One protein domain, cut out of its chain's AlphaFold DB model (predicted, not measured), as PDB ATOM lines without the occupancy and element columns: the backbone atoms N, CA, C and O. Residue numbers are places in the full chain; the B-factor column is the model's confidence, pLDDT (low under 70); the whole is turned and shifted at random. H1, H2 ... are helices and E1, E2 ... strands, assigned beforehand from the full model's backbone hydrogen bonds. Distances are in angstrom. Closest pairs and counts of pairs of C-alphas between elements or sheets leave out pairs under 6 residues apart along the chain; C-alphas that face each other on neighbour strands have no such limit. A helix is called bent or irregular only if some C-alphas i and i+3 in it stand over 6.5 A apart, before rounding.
ATOM      1  N   LEU A  15    -124.004 -23.666 -15.364       94.62
ATOM      2  CA  LEU A  15    -124.411 -24.889 -14.696       94.62
ATOM      3  C   LEU A  15    -125.496 -25.628 -15.474       94.62
ATOM      4  O   LEU A  15    -126.274 -25.027 -16.219       94.62
ATOM      5  N   TYR A  16    -125.542 -26.936 -15.260       95.75
ATOM      6  CA  TYR A  16    -126.629 -27.813 -15.677       95.75
ATOM      7  C   TYR A  16    -127.153 -28.587 -14.473       95.75
ATOM      8  O   TYR A  16    -126.436 -28.774 -13.492       95.75
ATOM      9  N   PHE A  17    -128.387 -29.069 -14.567       94.88
ATOM     10  CA  PHE A  17    -129.013 -29.871 -13.522       94.88
ATOM     11  C   PHE A  17    -129.189 -31.315 -13.975       94.88
ATOM     12  O   PHE A  17    -129.673 -31.568 -15.080       94.88
ATOM     13  N   ILE A  18    -128.839 -32.252 -13.101       95.50
ATOM     14  CA  ILE A  18    -129.211 -33.661 -13.212       95.50
ATOM     15  C   ILE A  18    -130.414 -33.864 -12.300       95.50
ATOM     16  O   ILE A  18    -130.323 -33.600 -11.103       95.50
ATOM     17  N   ASP A  19    -131.541 -34.278 -12.868       93.62
ATOM     18  CA  ASP A  19    -132.756 -34.533 -12.096       93.62
ATOM     19  C   ASP A  19    -132.563 -35.726 -11.148       93.62
ATOM     20  O   ASP A  19    -131.885 -36.696 -11.511       93.62
ATOM     21  N   ARG A  20    -133.147 -35.662  -9.944       93.31
ATOM     22  CA  ARG A  20    -133.138 -36.794  -9.004       93.31
ATOM     23  C   ARG A  20    -133.844 -38.012  -9.587       93.31
ATOM     24  O   ARG A  20    -133.408 -39.124  -9.302       93.31
ATOM     25  N   ASP A  21    -134.769 -37.807 -10.523       94.31
ATOM     26  CA  ASP A  21    -135.382 -38.853 -11.347       94.31
ATOM     27  C   ASP A  21    -134.366 -39.788 -12.028       94.31
ATOM     28  O   ASP A  21    -134.680 -40.949 -12.291       94.31
ATOM     29  N   HIS A  22    -133.150 -39.298 -12.307       95.00
ATOM     30  CA  HIS A  22    -132.068 -40.056 -12.954       95.00
ATOM     31  C   HIS A  22    -130.981 -40.534 -11.980       95.00
ATOM     32  O   HIS A  22    -130.008 -41.174 -12.397       95.00
ATOM     33  N   ILE A  23    -131.096 -40.180 -10.699       95.12
ATOM     34  CA  ILE A  23    -130.103 -40.469  -9.659       95.12
ATOM     35  C   ILE A  23    -130.659 -41.475  -8.656       95.12
ATOM     36  O   ILE A  23    -129.975 -42.456  -8.359       95.12
ATOM     37  N   GLU A  24    -131.858 -41.210  -8.143       95.62
ATOM     38  CA  GLU A  24    -132.474 -41.941  -7.041       95.62
ATOM     39  C   GLU A  24    -133.006 -43.292  -7.491       95.62
ATOM     40  O   GLU A  24    -133.624 -43.421  -8.550       95.62
ATOM     41  N   VAL A  25    -132.728 -44.294  -6.663       96.44
ATOM     42  CA  VAL A  25    -133.079 -45.688  -6.886       96.44
ATOM     43  C   VAL A  25    -133.974 -46.152  -5.751       96.44
ATOM     44  O   VAL A  25    -133.616 -46.077  -4.575       96.44
ATOM     45  N   ASP A  26    -135.119 -46.692  -6.138       95.56
ATOM     46  CA  ASP A  26    -136.014 -47.434  -5.278       95.56
ATOM     47  C   ASP A  26    -135.815 -48.931  -5.510       95.56
ATOM     48  O   ASP A  26    -135.596 -49.400  -6.636       95.56
ATOM     49  N   VAL A  27    -135.914 -49.691  -4.426       95.62
ATOM     50  CA  VAL A  27    -135.770 -51.144  -4.424       95.62
ATOM     51  C   VAL A  27    -137.045 -51.807  -3.936       95.62
ATOM     52  O   VAL A  27    -137.734 -51.297  -3.049       95.62
ATOM     53  N   LYS A  28    -137.343 -52.969  -4.507       94.75
ATOM     54  CA  LYS A  28    -138.419 -53.847  -4.057       94.75
ATOM     55  C   LYS A  28    -137.840 -55.225  -3.788       94.75
ATOM     56  O   LYS A  28    -137.357 -55.891  -4.700       94.75
ATOM     57  N   ASP A  29    -137.909 -55.644  -2.531       93.31
ATOM     58  CA  ASP A  29    -137.468 -56.969  -2.102       93.31
ATOM     59  C   ASP A  29    -138.675 -57.918  -2.039       93.31
ATOM     60  O   ASP A  29    -139.667 -57.632  -1.361       93.31
ATOM     61  N   ASP A  30    -138.597 -59.067  -2.712       91.94
ATOM     62  CA  ASP A  30    -139.574 -60.148  -2.558       91.94
ATOM     63  C   ASP A  30    -139.080 -61.133  -1.482       91.94
ATOM     64  O   ASP A  30    -138.138 -61.898  -1.715       91.94
ATOM     65  N   PRO A  31    -139.718 -61.179  -0.299       87.50
ATOM     66  CA  PRO A  31    -139.278 -62.043   0.792       87.50
ATOM     67  C   PRO A  31    -139.481 -63.540   0.510       87.50
ATOM     68  O   PRO A  31    -138.913 -64.368   1.220       87.50
ATOM     69  N   LYS A  32    -140.305 -63.917  -0.479       89.94
ATOM     70  CA  LYS A  32    -140.580 -65.324  -0.811       89.94
ATOM     71  C   LYS A  32    -139.513 -65.914  -1.722       89.94
ATOM     72  O   LYS A  32    -139.175 -67.087  -1.581       89.94
ATOM     73  N   THR A  33    -139.022 -65.124  -2.668       91.19
ATOM     74  CA  THR A  33    -138.029 -65.549  -3.667       91.19
ATOM     75  C   THR A  33    -136.617 -65.082  -3.312       91.19
ATOM     76  O   THR A  33    -135.650 -65.649  -3.818       91.19
ATOM     77  N   GLY A  34    -136.490 -64.063  -2.456       89.00
ATOM     78  CA  GLY A  34    -135.233 -63.373  -2.168       89.00
ATOM     79  C   GLY A  34    -134.752 -62.480  -3.316       89.00
ATOM     80  O   GLY A  34    -133.587 -62.085  -3.321       89.00
ATOM     81  N   THR A  35    -135.598 -62.200  -4.313       91.88
ATOM     82  CA  THR A  35    -135.235 -61.335  -5.442       91.88
ATOM     83  C   THR A  35    -135.331 -59.865  -5.059       91.88
ATOM     84  O   THR A  35    -136.234 -59.474  -4.320       91.88
ATOM     85  N   ARG A  36    -134.424 -59.057  -5.611       93.00
ATOM     86  CA  ARG A  36    -134.390 -57.604  -5.448       93.00
ATOM     87  C   ARG A  36    -134.511 -56.937  -6.808       93.00
ATOM     88  O   ARG A  36    -133.659 -57.152  -7.672       93.00
ATOM     89  N   ASP A  37    -135.556 -56.139  -6.973       93.88
ATOM     90  CA  ASP A  37    -135.778 -55.322  -8.159       93.88
ATOM     91  C   ASP A  37    -135.328 -53.883  -7.908       93.88
ATOM     92  O   ASP A  37    -135.412 -53.382  -6.786       93.88
ATOM     93  N   PHE A  38    -134.886 -53.213  -8.972       94.12
ATOM     94  CA  PHE A  38    -134.388 -51.838  -8.939       94.12
ATOM     95  C   PHE A  38    -135.167 -50.978  -9.927       94.12
ATOM     96  O   PHE A  38    -135.433 -51.403 -11.059       94.12
ATOM     97  N   ARG A  39    -135.493 -49.750  -9.529       94.62
ATOM     98  CA  ARG A  39    -136.158 -48.775 -10.394       94.62
ATOM     99  C   ARG A  39    -135.672 -47.369 -10.075       94.62
ATOM    100  O   ARG A  39    -135.506 -47.018  -8.918       94.62
ATOM    101  N   PHE A  40    -135.440 -46.567 -11.110       94.50
ATOM    102  CA  PHE A  40    -135.181 -45.140 -10.924       94.50
ATOM    103  C   PHE A  40    -136.467 -44.400 -10.581       94.50
ATOM    104  O   PHE A  40    -137.519 -44.750 -11.123       94.50
ATOM    105  N   LEU A  41    -136.365 -43.333  -9.788       92.12
ATOM    106  CA  LEU A  41    -137.510 -42.493  -9.427       92.12
ATOM    107  C   LEU A  41    -138.297 -42.023 -10.665       92.12
ATOM    108  O   LEU A  41    -139.519 -42.147 -10.698       92.12
ATOM    109  N   GLY A  42    -137.617 -41.609 -11.742       90.19
ATOM    110  CA  GLY A  42    -138.276 -41.175 -12.983       90.19
ATOM    111  C   GLY A  42    -139.037 -42.275 -13.737       90.19
ATOM    112  O   GLY A  42    -139.792 -41.985 -14.664       90.19
ATOM    113  N   GLY A  43    -138.829 -43.543 -13.372       90.81
ATOM    114  CA  GLY A  43    -139.557 -44.698 -13.902       90.81
ATOM    115  C   GLY A  43    -140.706 -45.174 -13.011       90.81
ATOM    116  O   GLY A  43    -141.379 -46.138 -13.378       90.81
ATOM    117  N   MET A  44    -140.915 -44.551 -11.849       90.81
ATOM    118  CA  MET A  44    -141.970 -44.919 -10.906       90.81
ATOM    119  C   MET A  44    -143.340 -44.456 -11.408       90.81
ATOM    120  O   MET A  44    -143.519 -43.321 -11.854       90.81
ATOM    121  N   THR A  45    -144.330 -45.341 -11.323       91.88
ATOM    122  CA  THR A  45    -145.734 -44.988 -11.568       91.88
ATOM    123  C   THR A  45    -146.356 -44.336 -10.332       91.88
ATOM    124  O   THR A  45    -145.802 -44.383  -9.233       91.88
ATOM    125  N   SER A  46    -147.536 -43.729 -10.489       87.25
ATOM    126  CA  SER A  46    -148.261 -43.161  -9.341       87.25
ATOM    127  C   SER A  46    -148.631 -44.244  -8.324       87.25
ATOM    128  O   SER A  46    -148.577 -44.009  -7.118       87.25
ATOM    129  N   GLU A  47    -148.959 -45.441  -8.807       90.94
ATOM    130  CA  GLU A  47    -149.243 -46.618  -7.995       90.94
ATOM    131  C   GLU A  47    -148.003 -47.092  -7.233       90.94
ATOM    132  O   GLU A  47    -148.116 -47.405  -6.049       90.94
ATOM    133  N   ASP A  48    -146.826 -47.098  -7.872       91.44
ATOM    134  CA  ASP A  48    -145.573 -47.472  -7.206       91.44
ATOM    135  C   ASP A  48    -145.245 -46.514  -6.049       91.44
ATOM    136  O   ASP A  48    -144.894 -46.972  -4.965       91.44
ATOM    137  N   LEU A  49    -145.405 -45.199  -6.264       87.50
ATOM    138  CA  LEU A  49    -145.114 -44.158  -5.265       87.50
ATOM    139  C   LEU A  49    -146.105 -44.147  -4.094       87.50
ATOM    140  O   LEU A  49    -145.741 -43.791  -2.976       87.50
ATOM    141  N   CYS A  50    -147.371 -44.494  -4.346       88.19
ATOM    142  CA  CYS A  50    -148.385 -44.598  -3.293       88.19
ATOM    143  C   CYS A  50    -148.324 -45.942  -2.551       88.19
ATOM    144  O   CYS A  50    -148.891 -46.075  -1.463       88.19
ATOM    145  N   GLY A  51    -147.693 -46.948  -3.155       87.25
ATOM    146  CA  GLY A  51    -147.494 -48.263  -2.569       87.25
ATOM    147  C   GLY A  51    -146.420 -48.268  -1.480       87.25
ATOM    148  O   GLY A  51    -145.634 -47.342  -1.332       87.25
ATOM    149  N   SER A  52    -146.372 -49.353  -0.704       86.75
ATOM    150  CA  SER A  52    -145.343 -49.572   0.327       86.75
ATOM    151  C   SER A  52    -144.283 -50.602  -0.080       86.75
ATOM    152  O   SER A  52    -143.486 -51.029   0.757       86.75
ATOM    153  N   GLU A  53    -144.354 -51.098  -1.318       92.00
ATOM    154  CA  GLU A  53    -143.490 -52.173  -1.815       92.00
ATOM    155  C   GLU A  53    -142.103 -51.662  -2.205       92.00
ATOM    156  O   GLU A  53    -141.107 -52.303  -1.881       92.00
ATOM    157  N   TRP A  54    -142.057 -50.514  -2.880       94.94
ATOM    158  CA  TRP A  54    -140.824 -49.838  -3.253       94.94
ATOM    159  C   TRP A  54    -140.342 -48.966  -2.104       94.94
ATOM    160  O   TRP A  54    -141.133 -48.288  -1.444       94.94
ATOM    161  N   LYS A  55    -139.040 -49.005  -1.846       94.31
ATOM    162  CA  LYS A  55    -138.400 -48.187  -0.821       94.31
ATOM    163  C   LYS A  55    -137.174 -47.526  -1.407       94.31
ATOM    164  O   LYS A  55    -136.356 -48.202  -2.023       94.31
ATOM    165  N   TYR A  56    -137.021 -46.240  -1.124       94.31
ATOM    166  CA  TYR A  56    -135.808 -45.510  -1.441       94.31
ATOM    167  C   TYR A  56    -134.584 -46.209  -0.838       94.31
ATOM    168  O   TYR A  56    -134.543 -46.470   0.370       94.31
ATOM    169  N   ASP A  57    -133.592 -46.488  -1.680       96.25
ATOM    170  CA  ASP A  57    -132.316 -47.064  -1.276       96.25
ATOM    171  C   ASP A  57    -131.202 -46.006  -1.417       96.25
ATOM    172  O   ASP A  57    -130.800 -45.657  -2.539       96.25
ATOM    173  N   PRO A  58    -130.698 -45.454  -0.296       96.06
ATOM    174  CA  PRO A  58    -129.663 -44.428  -0.331       96.06
ATOM    175  C   PRO A  58    -128.318 -44.961  -0.837       96.06
ATOM    176  O   PRO A  58    -127.596 -44.217  -1.506       96.06
ATOM    177  N   ASP A  59    -127.988 -46.223  -0.562       96.06
ATOM    178  CA  ASP A  59    -126.705 -46.816  -0.942       96.06
ATOM    179  C   ASP A  59    -126.658 -47.046  -2.457       96.06
ATOM    180  O   ASP A  59    -125.687 -46.663  -3.118       96.06
ATOM    181  N   GLU A  60    -127.739 -47.575  -3.036       96.06
ATOM    182  CA  GLU A  60    -127.869 -47.757  -4.488       96.06
ATOM    183  C   GLU A  60    -127.929 -46.415  -5.227       96.06
ATOM    184  O   GLU A  60    -127.271 -46.229  -6.256       96.06
ATOM    185  N   SER A  61    -128.644 -45.434  -4.669       96.31
ATOM    186  CA  SER A  61    -128.683 -44.070  -5.209       96.31
ATOM    187  C   SER A  61    -127.293 -43.424  -5.212       96.31
ATOM    188  O   SER A  61    -126.866 -42.826  -6.207       96.31
ATOM    189  N   GLN A  62    -126.538 -43.575  -4.119       95.31
ATOM    190  CA  GLN A  62    -125.174 -43.063  -4.011       95.31
ATOM    191  C   GLN A  62    -124.216 -43.793  -4.963       95.31
ATOM    192  O   GLN A  62    -123.368 -43.145  -5.589       95.31
ATOM    193  N   ALA A  63    -124.353 -45.111  -5.115       96.25
ATOM    194  CA  ALA A  63    -123.562 -45.907  -6.048       96.25
ATOM    195  C   ALA A  63    -123.830 -45.500  -7.507       96.25
ATOM    196  O   ALA A  63    -122.882 -45.280  -8.272       96.25
ATOM    197  N   ASN A  64    -125.100 -45.315  -7.883       96.81
ATOM    198  CA  ASN A  64    -125.472 -44.833  -9.210       96.81
ATOM    199  C   ASN A  64    -124.898 -43.434  -9.481       96.81
ATOM    200  O   ASN A  64    -124.282 -43.217 -10.530       96.81
ATOM    201  N   LEU A  65    -125.014 -42.510  -8.520       96.56
ATOM    202  CA  LEU A  65    -124.433 -41.175  -8.643       96.56
ATOM    203  C   LEU A  65    -122.908 -41.225  -8.812       96.56
ATOM    204  O   LEU A  65    -122.353 -40.539  -9.672       96.56
ATOM    205  N   ALA A  66    -122.219 -42.038  -8.009       96.19
ATOM    206  CA  ALA A  66    -120.768 -42.186  -8.082       96.19
ATOM    207  C   ALA A  66    -120.319 -42.721  -9.450       96.19
ATOM    208  O   ALA A  66    -119.355 -42.205 -10.021       96.19
ATOM    209  N   ARG A  67    -121.045 -43.699 -10.007       97.00
ATOM    210  CA  ARG A  67    -120.799 -44.231 -11.354       97.00
ATOM    211  C   ARG A  67    -121.012 -43.160 -12.425       97.00
ATOM    212  O   ARG A  67    -120.111 -42.928 -13.227       97.00
ATOM    213  N   LEU A  68    -122.153 -42.464 -12.395       97.69
ATOM    214  CA  LEU A  68    -122.482 -41.388 -13.336       97.69
ATOM    215  C   LEU A  68    -121.418 -40.281 -13.332       97.69
ATOM    216  O   LEU A  68    -120.936 -39.879 -14.392       97.69
ATOM    217  N   LEU A  69    -121.017 -39.804 -12.150       97.69
ATOM    218  CA  LEU A  69    -119.970 -38.788 -12.026       97.69
ATOM    219  C   LEU A  69    -118.600 -39.330 -12.447       97.69
ATOM    220  O   LEU A  69    -117.824 -38.602 -13.063       97.69
ATOM    221  N   GLY A  70    -118.294 -40.595 -12.153       97.62
ATOM    222  CA  GLY A  70    -117.068 -41.265 -12.588       97.62
ATOM    223  C   GLY A  70    -116.912 -41.274 -14.109       97.62
ATOM    224  O   GLY A  70    -115.866 -40.859 -14.623       97.62
ATOM    225  N   ASP A  71    -117.973 -41.682 -14.801       98.12
ATOM    226  CA  ASP A  71    -118.091 -41.714 -16.259       98.12
ATOM    227  C   ASP A  71    -118.020 -40.301 -16.868       98.12
ATOM    228  O   ASP A  71    -117.252 -40.046 -17.801       98.12
ATOM    229  N   PHE A  72    -118.747 -39.344 -16.285       98.38
ATOM    230  CA  PHE A  72    -118.690 -37.932 -16.669       98.38
ATOM    231  C   PHE A  72    -117.267 -37.359 -16.560       98.38
ATOM    232  O   PHE A  72    -116.765 -36.749 -17.507       98.38
ATOM    233  N   MET A  73    -116.592 -37.575 -15.426       98.12
ATOM    234  CA  MET A  73    -115.226 -37.094 -15.204       98.12
ATOM    235  C   MET A  73    -114.226 -37.745 -16.161       98.12
ATOM    236  O   MET A  73    -113.275 -37.091 -16.593       98.12
ATOM    237  N   TYR A  74    -114.422 -39.028 -16.486       97.94
ATOM    238  CA  TYR A  74    -113.605 -39.728 -17.477       97.94
ATOM    239  C   TYR A  74    -113.718 -39.061 -18.850       97.94
ATOM    240  O   TYR A  74    -112.696 -38.724 -19.450       97.94
ATOM    241  N   ASP A  75    -114.941 -38.784 -19.308       98.12
ATOM    242  CA  ASP A  75    -115.158 -38.113 -20.588       98.12
ATOM    243  C   ASP A  75    -114.538 -36.710 -20.601       98.12
ATOM    244  O   ASP A  75    -113.809 -36.376 -21.534       98.12
ATOM    245  N   ILE A  76    -114.767 -35.888 -19.569       98.25
ATOM    246  CA  ILE A  76    -114.177 -34.539 -19.495       98.25
ATOM    247  C   ILE A  76    -112.652 -34.594 -19.570       98.25
ATOM    248  O   ILE A  76    -112.055 -33.818 -20.318       98.25
ATOM    249  N   HIS A  77    -112.022 -35.524 -18.851       97.44
ATOM    250  CA  HIS A  77    -110.575 -35.704 -18.909       97.44
ATOM    251  C   HIS A  77    -110.097 -36.136 -20.303       97.44
ATOM    252  O   HIS A  77    -109.075 -35.641 -20.776       97.44
ATOM    253  N   ALA A  78    -110.842 -37.014 -20.981       97.31
ATOM    254  CA  ALA A  78    -110.519 -37.462 -22.334       97.31
ATOM    255  C   ALA A  78    -110.602 -36.320 -23.364       97.31
ATOM    256  O   ALA A  78    -109.736 -36.212 -24.232       97.31
ATOM    257  N   TRP A  79    -111.608 -35.441 -23.259       95.88
ATOM    258  CA  TRP A  79    -111.722 -34.255 -24.121       95.88
ATOM    259  C   TRP A  79    -110.686 -33.180 -23.773       95.88
ATOM    260  O   TRP A  79    -110.145 -32.529 -24.668       95.88
ATOM    261  N   TYR A  80    -110.416 -32.986 -22.480       97.25
ATOM    262  CA  TYR A  80    -109.545 -31.937 -21.959       97.25
ATOM    263  C   TYR A  80    -108.627 -32.470 -20.852       97.25
ATOM    264  O   TYR A  80    -108.905 -32.272 -19.664       97.25
ATOM    265  N   PRO A  81    -107.461 -33.043 -21.213       97.38
ATOM    266  CA  PRO A  81    -106.513 -33.612 -20.248       97.38
ATOM    267  C   PRO A  81    -105.971 -32.624 -19.203       97.38
ATOM    268  O   PRO A  81    -105.366 -33.041 -18.209       97.38
ATOM    269  N   SER A  82    -106.171 -31.317 -19.421       96.88
ATOM    270  CA  SER A  82    -105.879 -30.252 -18.459       96.88
ATOM    271  C   SER A  82    -106.723 -30.339 -17.188       96.88
ATOM    272  O   SER A  82    -106.257 -29.899 -16.144       96.88
ATOM    273  N   PHE A  83    -107.948 -30.873 -17.267       97.94
ATOM    274  CA  PHE A  83    -108.782 -31.089 -16.087       97.94
ATOM    275  C   PHE A  83    -108.283 -32.310 -15.321       97.94
ATOM    276  O   PHE A  83    -108.227 -33.413 -15.866       97.94
ATOM    277  N   LYS A  84    -107.923 -32.123 -14.055       97.19
ATOM    278  CA  LYS A  84    -107.513 -33.188 -13.135       97.19
ATOM    279  C   LYS A  84    -108.607 -33.421 -12.106       97.19
ATOM    280  O   LYS A  84    -109.338 -32.495 -11.774       97.19
ATOM    281  N   ARG A  85    -108.733 -34.662 -11.631       96.00
ATOM    282  CA  ARG A  85    -109.649 -34.992 -10.533       96.00
ATOM    283  C   ARG A  85    -109.169 -34.316  -9.250       96.00
ATOM    284  O   ARG A  85    -107.964 -34.251  -9.016       96.00
ATOM    285  N   CYS A  86    -110.112 -33.840  -8.452       92.94
ATOM    286  CA  CYS A  86    -109.844 -33.292  -7.127       92.94
ATOM    287  C   CYS A  86    -110.118 -34.335  -6.040       92.94
ATOM    288  O   CYS A  86    -110.830 -35.316  -6.267       92.94
ATOM    289  N   GLU A  87    -109.565 -34.100  -4.851       85.75
ATOM    290  CA  GLU A  87    -109.843 -34.917  -3.671       85.75
ATOM    291  C   GLU A  87    -111.337 -34.857  -3.297       85.75
ATOM    292  O   GLU A  87    -111.907 -33.761  -3.271       85.75
ATOM    293  N   PRO A  88    -111.983 -35.988  -2.948       81.56
ATOM    294  CA  PRO A  88    -113.422 -36.032  -2.672       81.56
ATOM    295  C   PRO A  88    -113.908 -35.102  -1.550       81.56
ATOM    296  O   PRO A  88    -115.093 -34.774  -1.509       81.56
ATOM    297  N   SER A  89    -113.022 -34.697  -0.637       83.44
ATOM    298  CA  SER A  89    -113.328 -33.840   0.514       83.44
ATOM    299  C   SER A  89    -113.274 -32.340   0.213       83.44
ATOM    300  O   SER A  89    -113.606 -31.538   1.088       83.44
ATOM    301  N   ARG A  90    -112.863 -31.928  -0.995       89.75
ATOM    302  CA  ARG A  90    -112.732 -30.506  -1.326       89.75
ATOM    303  C   ARG A  90    -114.100 -29.861  -1.555       89.75
ATOM    304  O   ARG A  90    -114.750 -30.092  -2.576       89.75
ATOM    305  N   LEU A  91    -114.490 -29.010  -0.612       88.69
ATOM    306  CA  LEU A  91    -115.718 -28.220  -0.636       88.69
ATOM    307  C   LEU A  91    -115.381 -26.731  -0.738       88.69
ATOM    308  O   LEU A  91    -114.567 -26.224   0.031       88.69
ATOM    309  N   GLU A  92    -116.041 -26.024  -1.649       85.06
ATOM    310  CA  GLU A  92    -115.963 -24.570  -1.781       85.06
ATOM    311  C   GLU A  92    -117.378 -24.010  -1.936       85.06
ATOM    312  O   GLU A  92    -118.131 -24.441  -2.808       85.06
ATOM    313  N   HIS A  93    -117.751 -23.064  -1.069       80.62
ATOM    314  CA  HIS A  93    -119.060 -22.392  -1.090       80.62
ATOM    315  C   HIS A  93    -120.275 -23.346  -1.115       80.62
ATOM    316  O   HIS A  93    -121.281 -23.055  -1.748       80.62
ATOM    317  N   GLY A  94    -120.186 -24.495  -0.431       82.06
ATOM    318  CA  GLY A  94    -121.260 -25.499  -0.390       82.06
ATOM    319  C   GLY A  94    -121.259 -26.496  -1.555       82.06
ATOM    320  O   GLY A  94    -121.995 -27.477  -1.507       82.06
ATOM    321  N   ALA A  95    -120.386 -26.315  -2.550       90.44
ATOM    322  CA  ALA A  95    -120.233 -27.224  -3.678       90.44
ATOM    323  C   ALA A  95    -118.974 -28.092  -3.538       90.44
ATOM    324  O   ALA A  95    -117.905 -27.625  -3.137       90.44
ATOM    325  N   ARG A  96    -119.069 -29.368  -3.916       95.19
ATOM    326  CA  ARG A  96    -117.925 -30.285  -3.968       95.19
ATOM    327  C   ARG A  96    -117.194 -30.145  -5.289       95.19
ATOM    328  O   ARG A  96    -117.770 -30.428  -6.339       95.19
ATOM    329  N   ILE A  97    -115.917 -29.787  -5.245       96.81
ATOM    330  CA  ILE A  97    -115.079 -29.701  -6.442       96.81
ATOM    331  C   ILE A  97    -114.663 -31.114  -6.856       96.81
ATOM    332  O   ILE A  97    -114.006 -31.819  -6.096       96.81
ATOM    333  N   ILE A  98    -115.038 -31.532  -8.065       97.44
ATOM    334  CA  ILE A  98    -114.751 -32.880  -8.582       97.44
ATOM    335  C   ILE A  98    -113.613 -32.888  -9.606       97.44
ATOM    336  O   ILE A  98    -112.885 -33.876  -9.721       97.44
ATOM    337  N   MET A  99    -113.422 -31.785 -10.334       97.94
ATOM    338  CA  MET A  99    -112.302 -31.609 -11.256       97.94
ATOM    339  C   MET A  99    -111.860 -30.151 -11.305       97.94
ATOM    340  O   MET A  99    -112.671 -29.251 -11.109       97.94
ATOM    341  N   GLU A 100    -110.607 -29.891 -11.660       97.19
ATOM    342  CA  GLU A 100    -110.127 -28.529 -11.898       97.19
ATOM    343  C   GLU A 100    -109.018 -28.469 -12.945       97.19
ATOM    344  O   GLU A 100    -108.337 -29.457 -13.228       97.19
ATOM    345  N   ASN A 101    -108.797 -27.279 -13.487       96.31
ATOM    346  CA  ASN A 101    -107.571 -26.922 -14.184       96.31
ATOM    347  C   ASN A 101    -107.068 -25.548 -13.689       96.31
ATOM    348  O   ASN A 101    -107.433 -25.079 -12.606       96.31
ATOM    349  N   GLN A 102    -106.194 -24.902 -14.463       94.88
ATOM    350  CA  GLN A 102    -105.677 -23.571 -14.124       94.88
ATOM    351  C   GLN A 102    -106.748 -22.469 -14.161       94.88
ATOM    352  O   GLN A 102    -106.628 -21.492 -13.434       94.88
ATOM    353  N   LEU A 103    -107.784 -22.618 -14.989       95.62
ATOM    354  CA  LEU A 103    -108.777 -21.578 -15.270       95.62
ATOM    355  C   LEU A 103    -110.107 -21.785 -14.535       95.62
ATOM    356  O   LEU A 103    -110.780 -20.800 -14.233       95.62
ATOM    357  N   TYR A 104    -110.490 -23.040 -14.290       96.44
ATOM    358  CA  TYR A 104    -111.828 -23.431 -13.852       96.44
ATOM    359  C   TYR A 104    -111.822 -24.589 -12.854       96.44
ATOM    360  O   TYR A 104    -110.960 -25.471 -12.904       96.44
ATOM    361  N   CYS A 105    -112.866 -24.625 -12.031       96.62
ATOM    362  CA  CYS A 105    -113.298 -25.783 -11.257       96.62
ATOM    363  C   CYS A 105    -114.614 -26.327 -11.834       96.62
ATOM    364  O   CYS A 105    -115.473 -25.558 -12.264       96.62
ATOM    365  N   ILE A 106    -114.792 -27.646 -11.825       97.75
ATOM    366  CA  ILE A 106    -116.092 -28.296 -12.004       97.75
ATOM    367  C   ILE A 106    -116.550 -28.769 -10.633       97.75
ATOM    368  O   ILE A 106    -115.852 -29.551  -9.979       97.75
ATOM    369  N   ALA A 107    -117.718 -28.298 -10.213       96.88
ATOM    370  CA  ALA A 107    -118.282 -28.577  -8.904       96.88
ATOM    371  C   ALA A 107    -119.647 -29.257  -9.014       96.88
ATOM    372  O   ALA A 107    -120.361 -29.073 -10.000       96.88
ATOM    373  N   VAL A 108    -120.010 -30.023  -7.989       96.06
ATOM    374  CA  VAL A 108    -121.355 -30.574  -7.818       96.06
ATOM    375  C   VAL A 108    -121.967 -30.078  -6.518       96.06
ATOM    376  O   VAL A 108    -121.305 -30.082  -5.481       96.06
ATOM    377  N   GLU A 109    -123.222 -29.653  -6.574       94.44
ATOM    378  CA  GLU A 109    -123.956 -29.119  -5.430       94.44
ATOM    379  C   GLU A 109    -125.362 -29.707  -5.403       94.44
ATOM    380  O   GLU A 109    -126.028 -29.776  -6.439       94.44
ATOM    381  N   ASP A 110    -125.793 -30.155  -4.227       91.44
ATOM    382  CA  ASP A 110    -127.157 -30.629  -4.037       91.44
ATOM    383  C   ASP A 110    -128.146 -29.459  -4.097       91.44
ATOM    384  O   ASP A 110    -127.892 -28.390  -3.545       91.44
ATOM    385  N   ASN A 111    -129.261 -29.645  -4.797       88.25
ATOM    386  CA  ASN A 111    -130.220 -28.584  -5.108       88.25
ATOM    387  C   ASN A 111    -131.663 -29.083  -4.941       88.25
ATOM    388  O   ASN A 111    -132.496 -28.894  -5.832       88.25
ATOM    389  N   GLU A 112    -131.924 -29.746  -3.810       85.38
ATOM    390  CA  GLU A 112    -133.194 -30.351  -3.367       85.38
ATOM    391  C   GLU A 112    -133.771 -31.401  -4.323       85.38
ATOM    392  O   GLU A 112    -133.837 -32.569  -3.973       85.38
ATOM    393  N   TRP A 113    -134.141 -31.014  -5.541       86.69
ATOM    394  CA  TRP A 113    -134.763 -31.857  -6.571       86.69
ATOM    395  C   TRP A 113    -133.794 -32.255  -7.689       86.69
ATOM    396  O   TRP A 113    -134.172 -32.872  -8.679       86.69
ATOM    397  N   SER A 114    -132.537 -31.835  -7.583       91.75
ATOM    398  CA  SER A 114    -131.528 -32.064  -8.611       91.75
ATOM    399  C   SER A 114    -130.124 -31.960  -8.038       91.75
ATOM    400  O   SER A 114    -129.923 -31.389  -6.970       91.75
ATOM    401  N   LEU A 115    -129.146 -32.444  -8.795       94.62
ATOM    402  CA  LEU A 115    -127.737 -32.141  -8.588       94.62
ATOM    403  C   LEU A 115    -127.290 -31.097  -9.613       94.62
ATOM    404  O   LEU A 115    -127.382 -31.321 -10.823       94.62
ATOM    405  N   ALA A 116    -126.777 -29.963  -9.149       94.88
ATOM    406  CA  ALA A 116    -126.188 -28.954 -10.014       94.88
ATOM    407  C   ALA A 116    -124.743 -29.324 -10.351       94.88
ATOM    408  O   ALA A 116    -123.925 -29.508  -9.456       94.88
ATOM    409  N   VAL A 117    -124.417 -29.383 -11.641       96.88
ATOM    410  CA  VAL A 117    -123.051 -29.515 -12.159       96.88
ATOM    411  C   VAL A 117    -122.607 -28.146 -12.654       96.88
ATOM    412  O   VAL A 117    -123.112 -27.657 -13.667       96.88
ATOM    413  N   LYS A 118    -121.680 -27.523 -11.929       96.25
ATOM    414  CA  LYS A 118    -121.245 -26.139 -12.131       96.25
ATOM    415  C   LYS A 118    -119.855 -26.081 -12.750       96.25
ATOM    416  O   LYS A 118    -118.969 -26.826 -12.346       96.25
ATOM    417  N   LEU A 119    -119.657 -25.153 -13.677       97.00
ATOM    418  CA  LEU A 119    -118.351 -24.685 -14.128       97.00
ATOM    419  C   LEU A 119    -118.090 -23.324 -13.471       97.00
ATOM    420  O   LEU A 119    -118.789 -22.358 -13.775       97.00
ATOM    421  N   LEU A 120    -117.103 -23.269 -12.577       95.00
ATOM    422  CA  LEU A 120    -116.780 -22.111 -11.740       95.00
ATOM    423  C   LEU A 120    -115.443 -21.499 -12.152       95.00
ATOM    424  O   LEU A 120    -114.465 -22.228 -12.355       95.00
ATOM    425  N   GLN A 121    -115.390 -20.176 -12.279       93.25
ATOM    426  CA  GLN A 121    -114.177 -19.455 -12.653       93.25
ATOM    427  C   GLN A 121    -113.203 -19.401 -11.477       93.25
ATOM    428  O   GLN A 121    -113.593 -19.150 -10.341       93.25
ATOM    429  N   LYS A 122    -111.910 -19.592 -11.753       92.25
ATOM    430  CA  LYS A 122    -110.851 -19.395 -10.755       92.25
ATOM    431  C   LYS A 122    -110.263 -17.986 -10.848       92.25
ATOM    432  O   LYS A 122    -109.990 -17.502 -11.948       92.25
ATOM    433  N   GLY A 123    -109.981 -17.401  -9.686       85.81
ATOM    434  CA  GLY A 123    -109.287 -16.121  -9.542       85.81
ATOM    435  C   GLY A 123    -110.138 -14.891  -9.870       85.81
ATOM    436  O   GLY A 123    -111.254 -14.993 -10.372       85.81
ATOM    437  N   ASP A 124    -109.558 -13.717  -9.629       75.06
ATOM    438  CA  ASP A 124    -110.277 -12.433  -9.610       75.06
ATOM    439  C   ASP A 124    -110.251 -11.690 -10.963       75.06
ATOM    440  O   ASP A 124    -110.260 -10.462 -11.026       75.06
ATOM    441  N   GLY A 125    -110.214 -12.432 -12.076       71.75
ATOM    442  CA  GLY A 125    -110.351 -11.871 -13.429       71.75
ATOM    443  C   GLY A 125    -109.055 -11.625 -14.211       71.75
ATOM    444  O   GLY A 125    -109.123 -11.240 -15.378       71.75
ATOM    445  N   GLU A 126    -107.874 -11.918 -13.661       79.88
ATOM    446  CA  GLU A 126    -106.594 -11.788 -14.391       79.88
ATOM    447  C   GLU A 126    -106.547 -12.632 -15.678       79.88
ATOM    448  O   GLU A 126    -105.949 -12.244 -16.681       79.88
ATOM    449  N   LEU A 127    -107.225 -13.781 -15.669       87.62
ATOM    450  CA  LEU A 127    -107.292 -14.717 -16.793       87.62
ATOM    451  C   LEU A 127    -108.633 -14.637 -17.540       87.62
ATOM    452  O   LEU A 127    -108.959 -15.556 -18.297       87.62
ATOM    453  N   GLU A 128    -109.402 -13.548 -17.379       90.31
ATOM    454  CA  GLU A 128    -110.760 -13.411 -17.934       90.31
ATOM    455  C   GLU A 128    -110.783 -13.637 -19.459       90.31
ATOM    456  O   GLU A 128    -111.673 -14.306 -19.984       90.31
ATOM    457  N   GLY A 129    -109.779 -13.136 -20.188       91.62
ATOM    458  CA  GLY A 129    -109.680 -13.322 -21.641       91.62
ATOM    459  C   GLY A 129    -109.527 -14.791 -22.055       91.62
ATOM    460  O   GLY A 129    -110.177 -15.244 -23.000       91.62
ATOM    461  N   LEU A 130    -108.719 -15.559 -21.316       93.06
ATOM    462  CA  LEU A 130    -108.566 -16.998 -21.542       93.06
ATOM    463  C   LEU A 130    -109.830 -17.749 -21.124       93.06
ATOM    464  O   LEU A 130    -110.306 -18.606 -21.866       93.06
ATOM    465  N   GLN A 131    -110.405 -17.399 -19.974       95.00
ATOM    466  CA  GLN A 131    -111.645 -17.984 -19.473       95.00
ATOM    467  C   GLN A 131    -112.783 -17.828 -20.487       95.00
ATOM    468  O   GLN A 131    -113.396 -18.832 -20.857       95.00
ATOM    469  N   ARG A 132    -112.976 -16.624 -21.033       95.06
ATOM    470  CA  ARG A 132    -113.926 -16.332 -22.116       95.06
ATOM    471  C   ARG A 132    -113.720 -17.236 -23.333       95.06
ATOM    472  O   ARG A 132    -114.677 -17.805 -23.843       95.06
ATOM    473  N   GLY A 133    -112.476 -17.409 -23.786       95.00
ATOM    474  CA  GLY A 133    -112.150 -18.222 -24.969       95.00
ATOM    475  C   GLY A 133    -112.359 -19.738 -24.803       95.00
ATOM    476  O   GLY A 133    -112.390 -20.475 -25.802       95.00
ATOM    477  N   TRP A 134    -112.490 -20.213 -23.562       96.38
ATOM    478  CA  TRP A 134    -112.708 -21.624 -23.226       96.38
ATOM    479  C   TRP A 134    -114.109 -21.935 -22.702       96.38
ATOM    480  O   TRP A 134    -114.519 -23.092 -22.782       96.38
ATOM    481  N   PHE A 135    -114.849 -20.933 -22.227       96.69
ATOM    482  CA  PHE A 135    -116.145 -21.099 -21.573       96.69
ATOM    483  C   PHE A 135    -117.125 -21.956 -22.384       96.69
ATOM    484  O   PHE A 135    -117.503 -23.043 -21.946       96.69
ATOM    485  N   ASP A 136    -117.451 -21.536 -23.609       95.81
ATOM    486  CA  ASP A 136    -118.410 -22.251 -24.461       95.81
ATOM    487  C   ASP A 136    -117.952 -23.676 -24.789       95.81
ATOM    488  O   ASP A 136    -118.766 -24.591 -24.923       95.81
ATOM    489  N   LYS A 137    -116.634 -23.893 -24.898       96.56
ATOM    490  CA  LYS A 137    -116.051 -25.210 -25.186       96.56
ATOM    491  C   LYS A 137    -116.225 -26.152 -23.998       96.56
ATOM    492  O   LYS A 137    -116.645 -27.294 -24.182       96.56
ATOM    493  N   TYR A 138    -115.937 -25.674 -22.789       97.75
ATOM    494  CA  TYR A 138    -116.103 -26.457 -21.568       97.75
ATOM    495  C   TYR A 138    -117.577 -26.701 -21.256       97.75
ATOM    496  O   TYR A 138    -117.946 -27.847 -21.019       97.75
ATOM    497  N   MET A 139    -118.445 -25.694 -21.379       97.38
ATOM    498  CA  MET A 139    -119.890 -25.876 -21.214       97.38
ATOM    499  C   MET A 139    -120.477 -26.854 -22.235       97.38
ATOM    500  O   MET A 139    -121.315 -27.687 -21.878       97.38
ATOM    501  N   PHE A 140    -120.020 -26.810 -23.491       96.31
ATOM    502  CA  PHE A 140    -120.426 -27.782 -24.505       96.31
ATOM    503  C   PHE A 140    -119.967 -29.199 -24.153       96.31
ATOM    504  O   PHE A 140    -120.743 -30.142 -24.299       96.31
ATOM    505  N   ALA A 141    -118.734 -29.372 -23.674       97.50
ATOM    506  CA  ALA A 141    -118.246 -30.685 -23.268       97.50
ATOM    507  C   ALA A 141    -118.957 -31.221 -22.025       97.50
ATOM    508  O   ALA A 141    -119.306 -32.394 -22.020       97.50
ATOM    509  N   ILE A 142    -119.258 -30.378 -21.033       98.06
ATOM    510  CA  ILE A 142    -120.066 -30.765 -19.868       98.06
ATOM    511  C   ILE A 142    -121.437 -31.262 -20.327       98.06
ATOM    512  O   ILE A 142    -121.804 -32.398 -20.035       98.06
ATOM    513  N   ARG A 143    -122.152 -30.461 -21.125       97.06
ATOM    514  CA  ARG A 143    -123.454 -30.837 -21.697       97.06
ATOM    515  C   ARG A 143    -123.388 -32.156 -22.463       97.06
ATOM    516  O   ARG A 143    -124.217 -33.036 -22.248       97.06
ATOM    517  N   LYS A 144    -122.390 -32.300 -23.337       97.12
ATOM    518  CA  LYS A 144    -122.176 -33.499 -24.153       97.12
ATOM    519  C   LYS A 144    -121.914 -34.739 -23.300       97.12
ATOM    520  O   LYS A 144    -122.495 -35.784 -23.580       97.12
ATOM    521  N   SER A 145    -121.040 -34.633 -22.301       97.94
ATOM    522  CA  SER A 145    -120.692 -35.743 -21.411       97.94
ATOM    523  C   SER A 145    -121.885 -36.158 -20.552       97.94
ATOM    524  O   SER A 145    -122.132 -37.347 -20.404       97.94
ATOM    525  N   LEU A 146    -122.683 -35.208 -20.052       98.00
ATOM    526  CA  LEU A 146    -123.899 -35.517 -19.290       98.00
ATOM    527  C   LEU A 146    -124.955 -36.227 -20.153       98.00
ATOM    528  O   LEU A 146    -125.412 -37.313 -19.803       98.00
ATOM    529  N   LEU A 147    -125.285 -35.676 -21.326       97.81
ATOM    530  CA  LEU A 147    -126.297 -36.240 -22.239       97.81
ATOM    531  C   LEU A 147    -125.870 -37.550 -22.918       97.81
ATOM    532  O   LEU A 147    -126.664 -38.208 -23.592       97.81
ATOM    533  N   LYS A 148    -124.615 -37.977 -22.753       97.00
ATOM    534  CA  LYS A 148    -124.201 -39.328 -23.142       97.00
ATOM    535  C   LYS A 148    -124.895 -40.380 -22.272       97.00
ATOM    536  O   LYS A 148    -125.345 -41.392 -22.815       97.00
ATOM    537  N   TYR A 149    -125.030 -40.108 -20.974       96.44
ATOM    538  CA  TYR A 149    -125.536 -41.041 -19.961       96.44
ATOM    539  C   TYR A 149    -126.961 -40.737 -19.496       96.44
ATOM    540  O   TYR A 149    -127.643 -41.641 -19.027       96.44
ATOM    541  N   LEU A 150    -127.413 -39.492 -19.652       96.56
ATOM    542  CA  LEU A 150    -128.733 -39.035 -19.229       96.56
ATOM    543  C   LEU A 150    -129.653 -38.811 -20.438       96.56
ATOM    544  O   LEU A 150    -129.172 -38.378 -21.492       96.56
ATOM    545  N   PRO A 151    -130.968 -39.073 -20.312       95.88
ATOM    546  CA  PRO A 151    -131.929 -38.781 -21.377       95.88
ATOM    547  C   PRO A 151    -132.157 -37.272 -21.545       95.88
ATOM    548  O   PRO A 151    -132.446 -36.803 -22.645       95.88
ATOM    549  N   ASP A 152    -131.989 -36.495 -20.478       96.44
ATOM    550  CA  ASP A 152    -132.072 -35.043 -20.490       96.44
ATOM    551  C   ASP A 152    -131.299 -34.419 -19.327       96.44
ATOM    552  O   ASP A 152    -130.916 -35.093 -18.372       96.44
ATOM    553  N   ILE A 153    -131.081 -33.111 -19.427       95.88
ATOM    554  CA  ILE A 153    -130.540 -32.280 -18.352       95.88
ATOM    555  C   ILE A 153    -131.365 -31.002 -18.217       95.88
ATOM    556  O   ILE A 153    -131.938 -30.498 -19.188       95.88
ATOM    557  N   GLY A 154    -131.401 -30.442 -17.013       93.25
ATOM    558  CA  GLY A 154    -131.963 -29.121 -16.772       93.25
ATOM    559  C   GLY A 154    -130.984 -27.999 -17.103       93.25
ATOM    560  O   GLY A 154    -129.768 -28.151 -16.969       93.25
ATOM    561  N   THR A 155    -131.524 -26.851 -17.496       90.88
ATOM    562  CA  THR A 155    -130.774 -25.601 -17.661       90.88
ATOM    563  C   THR A 155    -131.269 -24.546 -16.695       90.88
ATOM    564  O   THR A 155    -132.462 -24.463 -16.402       90.88
ATOM    565  N   TYR A 156    -130.350 -23.714 -16.220       82.62
ATOM    566  CA  TYR A 156    -130.690 -22.536 -15.440       82.62
ATOM    567  C   TYR A 156    -131.102 -21.394 -16.371       82.62
ATOM    568  O   TYR A 156    -130.322 -21.005 -17.242       82.62
ATOM    569  N   THR A 157    -132.315 -20.862 -16.206       76.12
ATOM    570  CA  THR A 157    -132.781 -19.681 -16.960       76.12
ATOM    571  C   THR A 157    -133.113 -18.487 -16.062       76.12
ATOM    572  O   THR A 157    -133.444 -17.421 -16.572       76.12
ATOM    573  N   GLY A 158    -132.977 -18.638 -14.741       67.69
ATOM    574  CA  GLY A 158    -133.196 -17.593 -13.743       67.69
ATOM    575  C   GLY A 158    -133.729 -18.162 -12.426       67.69
ATOM    576  O   GLY A 158    -133.979 -19.367 -12.336       67.69
ATOM    577  N   PRO A 159    -133.942 -17.314 -11.404       62.06
ATOM    578  CA  PRO A 159    -134.612 -17.732 -10.179       62.06
ATOM    579  C   PRO A 159    -135.985 -18.315 -10.530       62.06
ATOM    580  O   PRO A 159    -136.807 -17.631 -11.140       62.06
ATOM    581  N   TRP A 160    -136.226 -19.579 -10.168       58.56
ATOM    582  CA  TRP A 160    -137.482 -20.316 -10.403       58.56
ATOM    583  C   TRP A 160    -137.794 -20.709 -11.852       58.56
ATOM    584  O   TRP A 160    -138.743 -21.464 -12.080       58.56
ATOM    585  N   THR A 161    -137.002 -20.263 -12.827       55.28
ATOM    586  CA  THR A 161    -137.142 -20.665 -14.228       55.28
ATOM    587  C   THR A 161    -136.015 -21.614 -14.607       55.28
ATOM    588  O   THR A 161    -134.828 -21.297 -14.507       55.28
ATOM    589  N   SER A 162    -136.402 -22.798 -15.066       72.44
ATOM    590  CA  SER A 162    -135.478 -23.808 -15.562       72.44
ATOM    591  C   SER A 162    -135.962 -24.337 -16.900       72.44
ATOM    592  O   SER A 162    -137.157 -24.585 -17.068       72.44
ATOM    593  N   GLY A 163    -135.037 -24.536 -17.832       86.19
ATOM    594  CA  GLY A 163    -135.297 -25.262 -19.066       86.19
ATOM    595  C   GLY A 163    -134.917 -26.736 -18.942       86.19
ATOM    596  O   GLY A 163    -134.417 -27.205 -17.913       86.19
ATOM    597  N   ARG A 164    -135.148 -27.468 -20.026       91.69
ATOM    598  CA  ARG A 164    -134.719 -28.851 -20.205       91.69
ATOM    599  C   ARG A 164    -134.153 -28.990 -21.607       91.69
ATOM    600  O   ARG A 164    -134.626 -28.336 -22.529       91.69
ATOM    601  N   ILE A 165    -133.126 -29.815 -21.725       94.06
ATOM    602  CA  ILE A 165    -132.521 -30.191 -22.995       94.06
ATOM    603  C   ILE A 165    -132.487 -31.705 -23.035       94.06
ATOM    604  O   ILE A 165    -131.874 -32.315 -22.156       94.06
ATOM    605  N   THR A 166    -133.092 -32.304 -24.055       96.62
ATOM    606  CA  THR A 166    -133.030 -33.757 -24.241       96.62
ATOM    607  C   THR A 166    -131.807 -34.186 -25.045       96.62
ATOM    608  O   THR A 166    -131.177 -33.410 -25.778       96.62
ATOM    609  N   LYS A 167    -131.460 -35.465 -24.918       96.06
ATOM    610  CA  LYS A 167    -130.400 -36.112 -25.690       96.06
ATOM    611  C   LYS A 167    -130.674 -36.042 -27.193       96.06
ATOM    612  O   LYS A 167    -129.749 -35.813 -27.972       96.06
ATOM    613  N   GLU A 168    -131.930 -36.183 -27.600       95.31
ATOM    614  CA  GLU A 168    -132.365 -36.127 -28.998       95.31
ATOM    615  C   GLU A 168    -132.231 -34.714 -29.567       95.31
ATOM    616  O   GLU A 168    -131.728 -34.549 -30.678       95.31
ATOM    617  N   GLU A 169    -132.650 -33.694 -28.814       94.50
ATOM    618  CA  GLU A 169    -132.498 -32.288 -29.208       94.50
ATOM    619  C   GLU A 169    -131.023 -31.929 -29.392       94.50
ATOM    620  O   GLU A 169    -130.632 -31.348 -30.407       94.50
ATOM    621  N   PHE A 170    -130.177 -32.345 -28.450       95.38
ATOM    622  CA  PHE A 170    -128.741 -32.127 -28.547       95.38
ATOM    623  C   PHE A 170    -128.107 -32.877 -29.726       95.38
ATOM    624  O   PHE A 170    -127.240 -32.331 -30.409       95.38
ATOM    625  N   ALA A 171    -128.539 -34.108 -30.009       93.38
ATOM    626  CA  ALA A 171    -128.045 -34.863 -31.158       93.38
ATOM    627  C   ALA A 171    -128.347 -34.146 -32.485       93.38
ATOM    628  O   ALA A 171    -127.455 -34.045 -33.332       93.38
ATOM    629  N   ARG A 172    -129.557 -33.588 -32.641       94.00
ATOM    630  CA  ARG A 172    -129.929 -32.772 -33.811       94.00
ATOM    631  C   ARG A 172    -129.048 -31.531 -33.927       94.00
ATOM    632  O   ARG A 172    -128.460 -31.302 -34.979       94.00
ATOM    633  N   GLU A 173    -128.859 -30.803 -32.824       92.25
ATOM    634  CA  GLU A 173    -127.985 -29.622 -32.780       92.25
ATOM    635  C   GLU A 173    -126.549 -29.952 -33.236       92.25
ATOM    636  O   GLU A 173    -125.926 -29.197 -33.987       92.25
ATOM    637  N   VAL A 174    -126.001 -31.091 -32.803       90.69
ATOM    638  CA  VAL A 174    -124.649 -31.526 -33.188       90.69
ATOM    639  C   VAL A 174    -124.557 -31.852 -34.680       90.69
ATOM    640  O   VAL A 174    -123.535 -31.532 -35.294       90.69
ATOM    641  N   ILE A 175    -125.588 -32.471 -35.261       90.56
ATOM    642  CA  ILE A 175    -125.655 -32.763 -36.701       90.56
ATOM    643  C   ILE A 175    -125.674 -31.452 -37.493       90.56
ATOM    644  O   ILE A 175    -124.788 -31.233 -38.320       90.56
ATOM    645  N   GLU A 176    -126.565 -30.524 -37.148       90.50
ATOM    646  CA  GLU A 176    -126.674 -29.223 -37.821       90.50
ATOM    647  C   GLU A 176    -125.373 -28.407 -37.745       90.50
ATOM    648  O   GLU A 176    -124.955 -27.770 -38.715       90.50
ATOM    649  N   ARG A 177    -124.687 -28.426 -36.592       86.12
ATOM    650  CA  ARG A 177    -123.385 -27.754 -36.426       86.12
ATOM    651  C   ARG A 177    -122.302 -28.349 -37.327       86.12
ATOM    652  O   ARG A 177    -121.402 -27.618 -37.742       86.12
ATOM    653  N   ARG A 178    -122.341 -29.658 -37.595       84.31
ATOM    654  CA  ARG A 178    -121.391 -30.322 -38.502       84.31
ATOM    655  C   ARG A 178    -121.684 -29.968 -39.953       84.31
ATOM    656  O   ARG A 178    -120.757 -29.618 -40.673       84.31
ATOM    657  N   GLU A 179    -122.950 -29.979 -40.347       84.44
ATOM    658  CA  GLU A 179    -123.375 -29.619 -41.704       84.44
ATOM    659  C   GLU A 179    -123.012 -28.167 -42.040       84.44
ATOM    660  O   GLU A 179    -122.387 -27.912 -43.066       84.44
ATOM    661  N   LYS A 180    -123.265 -27.220 -41.128       77.75
ATOM    662  CA  LYS A 180    -122.888 -25.805 -41.316       77.75
ATOM    663  C   LYS A 180    -121.378 -25.585 -41.457       77.75
ATOM    664  O   LYS A 180    -120.967 -24.662 -42.148       77.75
ATOM    665  N   LYS A 181    -120.547 -26.428 -40.831       72.44
ATOM    666  CA  LYS A 181    -119.080 -26.375 -40.976       72.44
ATOM    667  C   LYS A 181    -118.560 -26.981 -42.280       72.44
ATOM    668  O   LYS A 181    -117.416 -26.720 -42.617       72.44
ATOM    669  N   HIS A 182    -119.352 -27.797 -42.974       62.88
ATOM    670  CA  HIS A 182    -118.978 -28.377 -44.268       62.88
ATOM    671  C   HIS A 182    -119.432 -27.533 -45.467       62.88
ATOM    672  O   HIS A 182    -119.002 -27.798 -46.585       62.88
ATOM    673  N   VAL A 183    -120.287 -26.532 -45.241       57.31
ATOM    674  CA  VAL A 183    -120.800 -25.613 -46.275       57.31
ATOM    675  C   VAL A 183    -120.052 -24.264 -46.283       57.31
ATOM    676  O   VAL A 183    -120.195 -23.494 -47.228       57.31
ATOM    677  N   SER A 184    -119.239 -23.987 -45.255       49.31
ATOM    678  CA  SER A 184    -118.363 -22.807 -45.138       49.31
ATOM    679  C   SER A 184    -116.912 -23.154 -45.430       49.31
ATOM    680  O   SER A 184    -116.187 -22.191 -45.766       49.31
TER     681      SER A 184
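Overview. This is residues 15 to 184 of the 184 residues of an uncharacterized protein of Flavonifractor plautii (UniProt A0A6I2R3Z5). A strongly twisted sheet of six strands has two long helices, H2 and H3, over one face; at one end the hairpin of E2 and E3, with the short H1 near it, reaches away as an arm, and the last part of H4, residues 175 to 184 with the chain's end, sticks out. The printed part has 170 residues, with four named helices and eight named strands in the order E1 E2 E3 H1 H2 E4 E5 E6 H3 E7 E8 H4; the class is mixed, helices and strands. The large sheet runs E4 E5 E6 E1 E7 E8 and is antiparallel throughout. The whole is only just loose, close to compact, with a radius of gyration of the C-alphas of 18.7 A and spans of 63 by 43 by 33 A.

Along the chain. In the large sheet, E4 is residues 95 to 100, E5 104 to 110, E6 114 to 121, 21.8 A long, E1 15 to 19, E7 152 to 158 and E8 161 to 166. E1 begins at C-alpha 15, (-124.411, -24.889, -14.696). H2, residues 58 to 79, is 31.5 A long, and H3, residues 128 to 149, is 31.4 A. H3 is irregular: C-alphas 133 and 136 are 7.5 A apart, and it has a kink of 39 degrees near residue 135. E2 is residues 25 to 29, E3 36 to 40, H1 46 to 50. H4, residues 167 to 183, 25.0 A long, ends at C-alpha 183, (-120.800, -25.613, -46.275).

Arrangement. E4, E5 and E6 form a meander, each strand the antiparallel neighbour of the one before; N 98 and O 106 are 2.9 A apart, N 107 and O 118 2.9 A. E1 is between E6 and E7, with N 18 and O 115 at 2.9 A and N 17 and O 154 at 2.9 A. E7 and E8 form a hairpin, with N 155 and O 163 at 2.9 A. E6, H3 and E7 make a split strand-helix-strand unit, two strands running the same way with E1 between them, and its crossover is right-handed. H2 and H3 are on the same face, giving two layers, helices over a sheet. They touch at a steep tilt of 51 degrees, opposite ways, H3 with residues 141 to 149 alone; the closest C-alphas, of Phe 72 and Ser 145, are 5.6 A apart. The C-alphas of Val 25 in E2 and Ser 61 in H2, the closest of the two, are 5.0 A apart. In the hairpin of E2 and E3, N 28 and O 37 are 3.0 A apart. H1 is apart from H2. H3 and H4 only just touch, with 3 pairs of C-alphas within 8 A, and only at their ends; the closest C-alphas, of Leu 147 and Lys 167, are 5.4 A apart. H4 only grazes the large sheet, with residues 167 to 170. Every O i to N i+4 pair is within hydrogen-bond range in H1, H2 and H4, and 15 of 18 are in H3.

Size, cuts and confidence. The two C-alphas farthest apart, of Lys 32 and Ser 184, are 65.3 A apart. The printed part has no cut. The link from H2 to E4, residues 80 to 94, is long; within it residues 84 to 85 pair antiparallel with residues 99 to 100 of E4. The mean pLDDT of the printed part is 91.5; residues 158 to 161 and 182 to 184 are under 70.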